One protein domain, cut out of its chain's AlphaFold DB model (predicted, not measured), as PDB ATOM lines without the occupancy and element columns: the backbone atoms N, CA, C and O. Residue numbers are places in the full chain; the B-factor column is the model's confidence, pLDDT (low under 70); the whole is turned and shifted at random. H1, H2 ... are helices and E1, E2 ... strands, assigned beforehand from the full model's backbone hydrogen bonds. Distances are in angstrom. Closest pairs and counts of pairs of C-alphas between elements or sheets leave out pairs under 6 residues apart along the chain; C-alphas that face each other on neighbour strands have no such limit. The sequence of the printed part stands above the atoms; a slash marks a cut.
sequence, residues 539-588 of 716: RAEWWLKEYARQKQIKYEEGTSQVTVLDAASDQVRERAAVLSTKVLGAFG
ATOM      1  N   ARG A 539      -4.564  37.776  94.897       91.69
ATOM      2  CA  ARG A 539      -4.299  37.273  93.538       91.69
ATOM      3  C   ARG A 539      -3.314  38.156  92.766       91.69
ATOM      4  O   ARG A 539      -2.493  37.639  92.015       91.69
ATOM      5  N   ALA A 540      -3.388  39.475  92.958       91.81
ATOM      6  CA  ALA A 540      -2.452  40.413  92.342       91.81
ATOM      7  C   ALA A 540      -1.037  40.221  92.898       91.81
ATOM      8  O   ALA A 540      -0.092  40.142  92.121       91.81
ATOM      9  N   GLU A 541      -0.907  40.082  94.222       92.06
ATOM     10  CA  GLU A 541       0.376  39.798  94.876       92.06
ATOM     11  C   GLU A 541       0.997  38.501  94.348       92.06
ATOM     12  O   GLU A 541       2.159  38.488  93.947       92.06
ATOM     13  N   TRP A 542       0.203  37.431  94.263       90.44
ATOM     14  CA  TRP A 542       0.663  36.149  93.735       90.44
ATOM     15  C   TRP A 542       1.196  36.265  92.297       90.44
ATOM     16  O   TRP A 542       2.306  35.814  92.017       90.44
ATOM     17  N   TRP A 543       0.461  36.931  91.394       89.69
ATOM     18  CA  TRP A 543       0.923  37.147  90.017       89.69
ATOM     19  C   TRP A 543       2.211  37.963  89.944       89.69
ATOM     20  O   TRP A 543       3.111  37.604  89.189       89.69
ATOM     21  N   LEU A 544       2.321  39.044  90.721       90.31
ATOM     22  CA  LEU A 544       3.525  39.874  90.735       90.31
ATOM     23  C   LEU A 544       4.749  39.071  91.197       90.31
ATOM     24  O   LEU A 544       5.809  39.147  90.578       90.31
ATOM     25  N   LYS A 545       4.603  38.241  92.231       87.81
ATOM     26  CA  LYS A 545       5.694  37.377  92.705       87.81
ATOM     27  C   LYS A 545       6.070  36.312  91.682       87.81
ATOM     28  O   LYS A 545       7.256  36.093  91.446       87.81
ATOM     29  N   GLU A 546       5.086  35.702  91.029       87.25
ATOM     30  CA  GLU A 546       5.338  34.694  90.001       87.25
ATOM     31  C   GLU A 546       6.053  35.292  88.776       87.25
ATOM     32  O   GLU A 546       7.049  34.742  88.305       87.25
ATOM     33  N   TYR A 547       5.637  36.471  88.306       89.75
ATOM     34  CA  TYR A 547       6.320  37.172  87.212       89.75
ATOM     35  C   TYR A 547       7.727  37.652  87.598       89.75
ATOM     36  O   TYR A 547       8.637  37.641  86.761       89.75
ATOM     37  N   ALA A 548       7.939  38.041  88.858       88.75
ATOM     38  CA  ALA A 548       9.264  38.385  89.364       88.75
ATOM     39  C   ALA A 548      10.183  37.153  89.413       88.75
ATOM     40  O   ALA A 548      11.339  37.222  88.993       88.75
ATOM     41  N   ARG A 549       9.652  35.995  89.829       86.75
ATOM     42  CA  ARG A 549      10.360  34.705  89.830       86.75
ATOM     43  C   ARG A 549      10.778  34.282  88.423       86.75
ATOM     44  O   ARG A 549      11.899  33.816  88.226       86.75
ATOM     45  N   GLN A 550       9.911  34.503  87.438       88.62
ATOM     46  CA  GLN A 550      10.195  34.263  86.019       88.62
ATOM     47  C   GLN A 550      11.141  35.307  85.397       88.62
ATOM     48  O   GLN A 550      11.433  35.226  84.206       88.62
ATOM     49  N   LYS A 551      11.647  36.273  86.182       90.12
ATOM     50  CA  LYS A 551      12.531  37.363  85.733       90.12
ATOM     51  C   LYS A 551      11.928  38.200  84.598       90.12
ATOM     52  O   LYS A 551      12.651  38.702  83.742       90.12
ATOM     53  N   GLN A 552      10.605  38.358  84.597       90.38
ATOM     54  CA  GLN A 552       9.887  39.204  83.640       90.38
ATOM     55  C   GLN A 552       9.597  40.592  84.208       90.38
ATOM     56  O   GLN A 552       9.495  41.562  83.461       90.38
ATOM     57  N   ILE A 553       9.495  40.713  85.530       92.50
ATOM     58  CA  ILE A 553       9.345  41.999  86.211       92.50
ATOM     59  C   ILE A 553      10.325  42.105  87.379       92.50
ATOM     60  O   ILE A 553      10.784  41.103  87.921       92.50
ATOM     61  N   LYS A 554      10.609  43.336  87.797       90.12
ATOM     62  CA  LYS A 554      11.209  43.655  89.089       90.12
ATOM     63  C   LYS A 554      10.114  44.230  89.985       90.12
ATOM     64  O   LYS A 554       9.530  45.267  89.662       90.12
ATOM     65  N   TYR A 555       9.835  43.534  91.081       88.31
ATOM     66  CA  TYR A 555       8.814  43.883  92.063       88.31
ATOM     67  C   TYR A 555       9.350  43.622  93.470       88.31
ATOM     68  O   TYR A 555       9.999  42.603  93.708       88.31
ATOM     69  N   GLU A 556       9.067  44.541  94.388       85.62
ATOM     70  CA  GLU A 556       9.380  44.415  95.809       85.62
ATOM     71  C   GLU A 556       8.081  44.496  96.618       85.62
ATOM     72  O   GLU A 556       7.257  45.388  96.409       85.62
ATOM     73  N   GLU A 557       7.891  43.563  97.550       85.44
ATOM     74  CA  GLU A 557       6.656  43.454  98.331       85.44
ATOM     75  C   GLU A 557       6.356  44.742  99.109       85.44
ATOM     76  O   GLU A 557       7.216  45.280  99.816       85.44
ATOM     77  N   GLY A 558       5.108  45.209  99.022       82.31
ATOM     78  CA  GLY A 558       4.650  46.420  99.704       82.31
ATOM     79  C   GLY A 558       4.975  47.729  98.981       82.31
ATOM     80  O   GLY A 558       4.620  48.789  99.494       82.31
ATOM     81  N   THR A 559       5.603  47.676  97.804       85.44
ATOM     82  CA  THR A 559       5.836  48.862  96.968       85.44
ATOM     83  C   THR A 559       4.664  49.140  96.022       85.44
ATOM     84  O   THR A 559       3.881  48.252  95.682       85.44
ATOM     85  N   SER A 560       4.544  50.395  95.585       87.25
ATOM     86  CA  SER A 560       3.545  50.840  94.603       87.25
ATOM     87  C   SER A 560       4.022  50.725  93.152       87.25
ATOM     88  O   SER A 560       3.283  51.078  92.233       87.25
ATOM     89  N   GLN A 561       5.261  50.278  92.930       85.94
ATOM     90  CA  GLN A 561       5.924  50.340  91.632       85.94
ATOM     91  C   GLN A 561       6.355  48.954  91.165       85.94
ATOM     92  O   GLN A 561       6.900  48.155  91.920       85.94
ATOM     93  N   VAL A 562       6.143  48.697  89.878       89.62
ATOM     94  CA  VAL A 562       6.582  47.483  89.193       89.62
ATOM     95  C   VAL A 562       7.345  47.908  87.952       89.62
ATOM     96  O   VAL A 562       6.843  48.696  87.151       89.62
ATOM     97  N   THR A 563       8.558  47.387  87.781       90.94
ATOM     98  CA  THR A 563       9.344  47.619  86.563       90.94
ATOM     99  C   THR A 563       9.247  46.390  85.673       90.94
ATOM    100  O   THR A 563       9.659  45.303  86.073       90.94
ATOM    101  N   VAL A 564       8.703  46.541  84.469       90.44
ATOM    102  CA  VAL A 564       8.652  45.456  83.479       90.44
ATOM    103  C   VAL A 564      10.011  45.351  82.790       90.44
ATOM    104  O   VAL A 564      10.564  46.365  82.374       90.44
ATOM    105  N   LEU A 565      10.557  44.139  82.689       91.44
ATOM    106  CA  LEU A 565      11.842  43.878  82.041       91.44
ATOM    107  C   LEU A 565      11.653  43.648  80.536       91.44
ATOM    108  O   LEU A 565      10.576  43.257  80.084       91.44
ATOM    109  N   ASP A 566      12.709  43.851  79.749       84.69
ATOM    110  CA  ASP A 566      12.650  43.720  78.283       84.69
ATOM    111  C   ASP A 566      12.309  42.297  77.815       84.69
ATOM    112  O   ASP A 566      11.716  42.119  76.756       84.69
ATOM    113  N   ALA A 567      12.629  41.286  78.627       85.12
ATOM    114  CA  ALA A 567      12.318  39.881  78.370       85.12
ATOM    115  C   ALA A 567      10.861  39.485  78.706       85.12
ATOM    116  O   ALA A 567      10.503  38.311  78.589       85.12
ATOM    117  N   ALA A 568      10.026  40.419  79.172       87.50
ATOM    118  CA  ALA A 568       8.631  40.140  79.496       87.50
ATOM    119  C   ALA A 568       7.797  39.873  78.236       87.50
ATOM    120  O   ALA A 568       7.930  40.572  77.234       87.50
ATOM    121  N   SER A 569       6.875  38.910  78.313       89.56
ATOM    122  CA  SER A 569       5.888  38.699  77.253       89.56
ATOM    123  C   SER A 569       4.864  39.838  77.204       89.56
ATOM    124  O   SER A 569       4.591  40.492  78.216       89.56
ATOM    125  N   ASP A 570       4.235  40.036  76.043       88.69
ATOM    126  CA  ASP A 570       3.202  41.067  75.859       88.69
ATOM    127  C   ASP A 570       2.039  40.901  76.848       88.69
ATOM    128  O   ASP A 570       1.566  41.876  77.433       88.69
ATOM    129  N   GLN A 571       1.646  39.654  77.130       88.12
ATOM    130  CA  GLN A 571       0.598  39.339  78.102       88.12
ATOM    131  C   GLN A 571       0.968  39.780  79.527       88.12
ATOM    132  O   GLN A 571       0.119  40.271  80.274       88.12
ATOM    133  N   VAL A 572       2.230  39.602  79.925       88.88
ATOM    134  CA  VAL A 572       2.721  40.005  81.251       88.88
ATOM    135  C   VAL A 572       2.816  41.519  81.328       88.88
ATOM    136  O   VAL A 572       2.432  42.098  82.341       88.88
ATOM    137  N   ARG A 573       3.252  42.172  80.248       89.94
ATOM    138  CA  ARG A 573       3.314  43.632  80.153       89.94
ATOM    139  C   ARG A 573       1.923  44.264  80.269       89.94
ATOM    140  O   ARG A 573       1.750  45.198  81.051       89.94
ATOM    141  N   GLU A 574       0.925  43.721  79.572       89.44
ATOM    142  CA  GLU A 574      -0.468  44.172  79.665       89.44
ATOM    143  C   GLU A 574      -1.033  43.967  81.078       89.44
ATOM    144  O   GLU A 574      -1.548  44.903  81.695       89.44
ATOM    145  N   ARG A 575      -0.878  42.764  81.648       88.69
ATOM    146  CA  ARG A 575      -1.347  42.473  83.012       88.69
ATOM    147  C   ARG A 575      -0.657  43.342  84.059       88.69
ATOM    148  O   ARG A 575      -1.338  43.873  84.934       88.69
ATOM    149  N   ALA A 576       0.658  43.528  83.970       88.44
ATOM    150  CA  ALA A 576       1.408  44.388  84.880       88.44
ATOM    151  C   ALA A 576       0.928  45.845  84.800       88.44
ATOM    152  O   ALA A 576       0.788  46.486  85.840       88.44
ATOM    153  N   ALA A 577       0.595  46.355  83.609       87.69
ATOM    154  CA  ALA A 577       0.026  47.694  83.446       87.69
ATOM    155  C   ALA A 577      -1.358  47.826  84.112       87.69
ATOM    156  O   ALA A 577      -1.622  48.800  84.827       87.69
ATOM    157  N   VAL A 578      -2.222  46.817  83.944       88.31
ATOM    158  CA  VAL A 578      -3.540  46.773  84.598       88.31
ATOM    159  C   VAL A 578      -3.397  46.719  86.119       88.31
ATOM    160  O   VAL A 578      -4.050  47.500  86.811       88.31
ATOM    161  N   LEU A 579      -2.533  45.847  86.647       88.50
ATOM    162  CA  LEU A 579      -2.293  45.715  88.090       88.50
ATOM    163  C   LEU A 579      -1.682  46.988  88.685       88.50
ATOM    164  O   LEU A 579      -2.115  47.439  89.745       88.50
ATOM    165  N   SER A 580      -0.737  47.607  87.978       87.06
ATOM    166  CA  SER A 580      -0.108  48.858  88.413       87.06
ATOM    167  C   SER A 580      -1.131  49.986  88.528       87.06
ATOM    168  O   SER A 580      -1.100  50.744  89.489       87.06
ATOM    169  N   THR A 581      -2.087  50.063  87.601       86.12
ATOM    170  CA  THR A 581      -3.110  51.119  87.608       86.12
ATOM    171  C   THR A 581      -4.240  50.821  88.596       86.12
ATOM    172  O   THR A 581      -4.561  51.652  89.443       86.12
ATOM    173  N   LYS A 582      -4.855  49.632  88.506       86.06
ATOM    174  CA  LYS A 582      -6.062  49.282  89.274       86.06
ATOM    175  C   LYS A 582      -5.785  48.917  90.729       86.06
ATOM    176  O   LYS A 582      -6.650  49.143  91.566       86.06
ATOM    177  N   VAL A 583      -4.624  48.329  91.027       87.88
ATOM    178  CA  VAL A 583      -4.291  47.849  92.376       87.88
ATOM    179  C   VAL A 583      -3.274  48.776  93.028       87.88
ATOM    180  O   VAL A 583      -3.600  49.449  94.005       87.88
ATOM    181  N   LEU A 584      -2.062  48.864  92.473       88.81
ATOM    182  CA  LEU A 584      -0.966  49.598  93.113       88.81
ATOM    183  C   LEU A 584      -1.214  51.112  93.136       88.81
ATOM    184  O   LEU A 584      -0.997  51.747  94.162       88.81
ATOM    185  N   GLY A 585      -1.741  51.684  92.051       85.25
ATOM    186  CA  GLY A 585      -2.094  53.102  91.979       85.25
ATOM    187  C   GLY A 585      -3.272  53.488  92.876       85.25
ATOM    188  O   GLY A 585      -3.282  54.580  93.438       85.25
ATOM    189  N   ALA A 586      -4.250  52.592  93.053       85.25
ATOM    190  CA  ALA A 586      -5.454  52.866  93.841       85.25
ATOM    191  C   ALA A 586      -5.252  52.675  95.354       85.25
ATOM    192  O   ALA A 586      -5.801  53.436  96.153       85.25
ATOM    193  N   PHE A 587      -4.484  51.658  95.759       85.19
ATOM    194  CA  PHE A 587      -4.315  51.273  97.166       85.19
ATOM    195  C   PHE A 587      -2.897  51.511  97.710       85.19
ATOM    196  O   PHE A 587      -2.669  51.355  98.911       85.19
ATOM    197  N   GLY A 588      -1.937  51.885  96.859       87.62
ATOM    198  CA  GLY A 588      -0.525  52.096  97.203       87.62
ATOM    199  C   GLY A 588       0.298  50.806  97.313       87.62
ATOM    200  O   GLY A 588       1.506  50.830  97.124       87.62
TER     201      GLY A 588
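AT A GLANCE: This is residues 539 to 588 of the 716 residues of the protein "Hypothetical protein" of Oxyrrhis marina (UniProt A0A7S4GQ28). Two helices and a small strand hairpin stand round a triangle: H1 and the longer H2 pack on each other at a steep angle, and the hairpin E1 and E2 makes the third side, with E1 next to H1 and E2 next to H2. H2 makes most of the length. The printed part has 50 residues, with two named helices and two named strands in the order H1, E1, E2, H2; the sheet E1 - E2 is antiparallel and the class is mostly helix. The whole is compact, with a radius of gyration of the C-alphas of 9.7 A and spans of 27 by 18 by 17 A, only just elongated.

HOW THE PARTS SIT: H1, residues 539 to 549, comes closest to E1, residues 553 to 555, at the C-alphas of Ala 548 and Lys 554, 5.6 A apart. E1 and E2, residues 562 to 564, form a hairpin, antiparallel at 166 degrees; N 554 and O 563 are within hydrogen-bond range at 2.8 A, N 563 and O 554 at 3.0 A. H1 and E2 are near each other, with 5 pairs of C-alphas within 10 A. The closest C-alphas of E2 and H2, residues 570 to 587, are those of Val 564 and Arg 573, 6.5 A apart. H1 and H2 touch, closest at the C-alphas of Ala 540 and Leu 579, 6.8 A, and run opposite ways at a steep tilt of 49 degrees. E1 and H2 are only just apart, 8.4 A at the closest. In H1 every O i to N i+4 pair is within hydrogen-bond range; in H2 11 of 14 are.

IN THESE COORDINATES: H1 begins at C-alpha 539 (-4.299, 37.273, 93.538) and is 15.3 A long. E1 measures 6.2 A and E2 6.4 A. H2 runs 24.8 A to C-alpha 587 (-4.315, 51.273, 97.166), with a kink of 29 degrees near residue 580.

THE WHOLE: The C-alphas farthest apart, of Ala 567 and Phe 587, are 27.6 A apart. The printed part has no cut and no long link. No printed residue is under 70 in pLDDT.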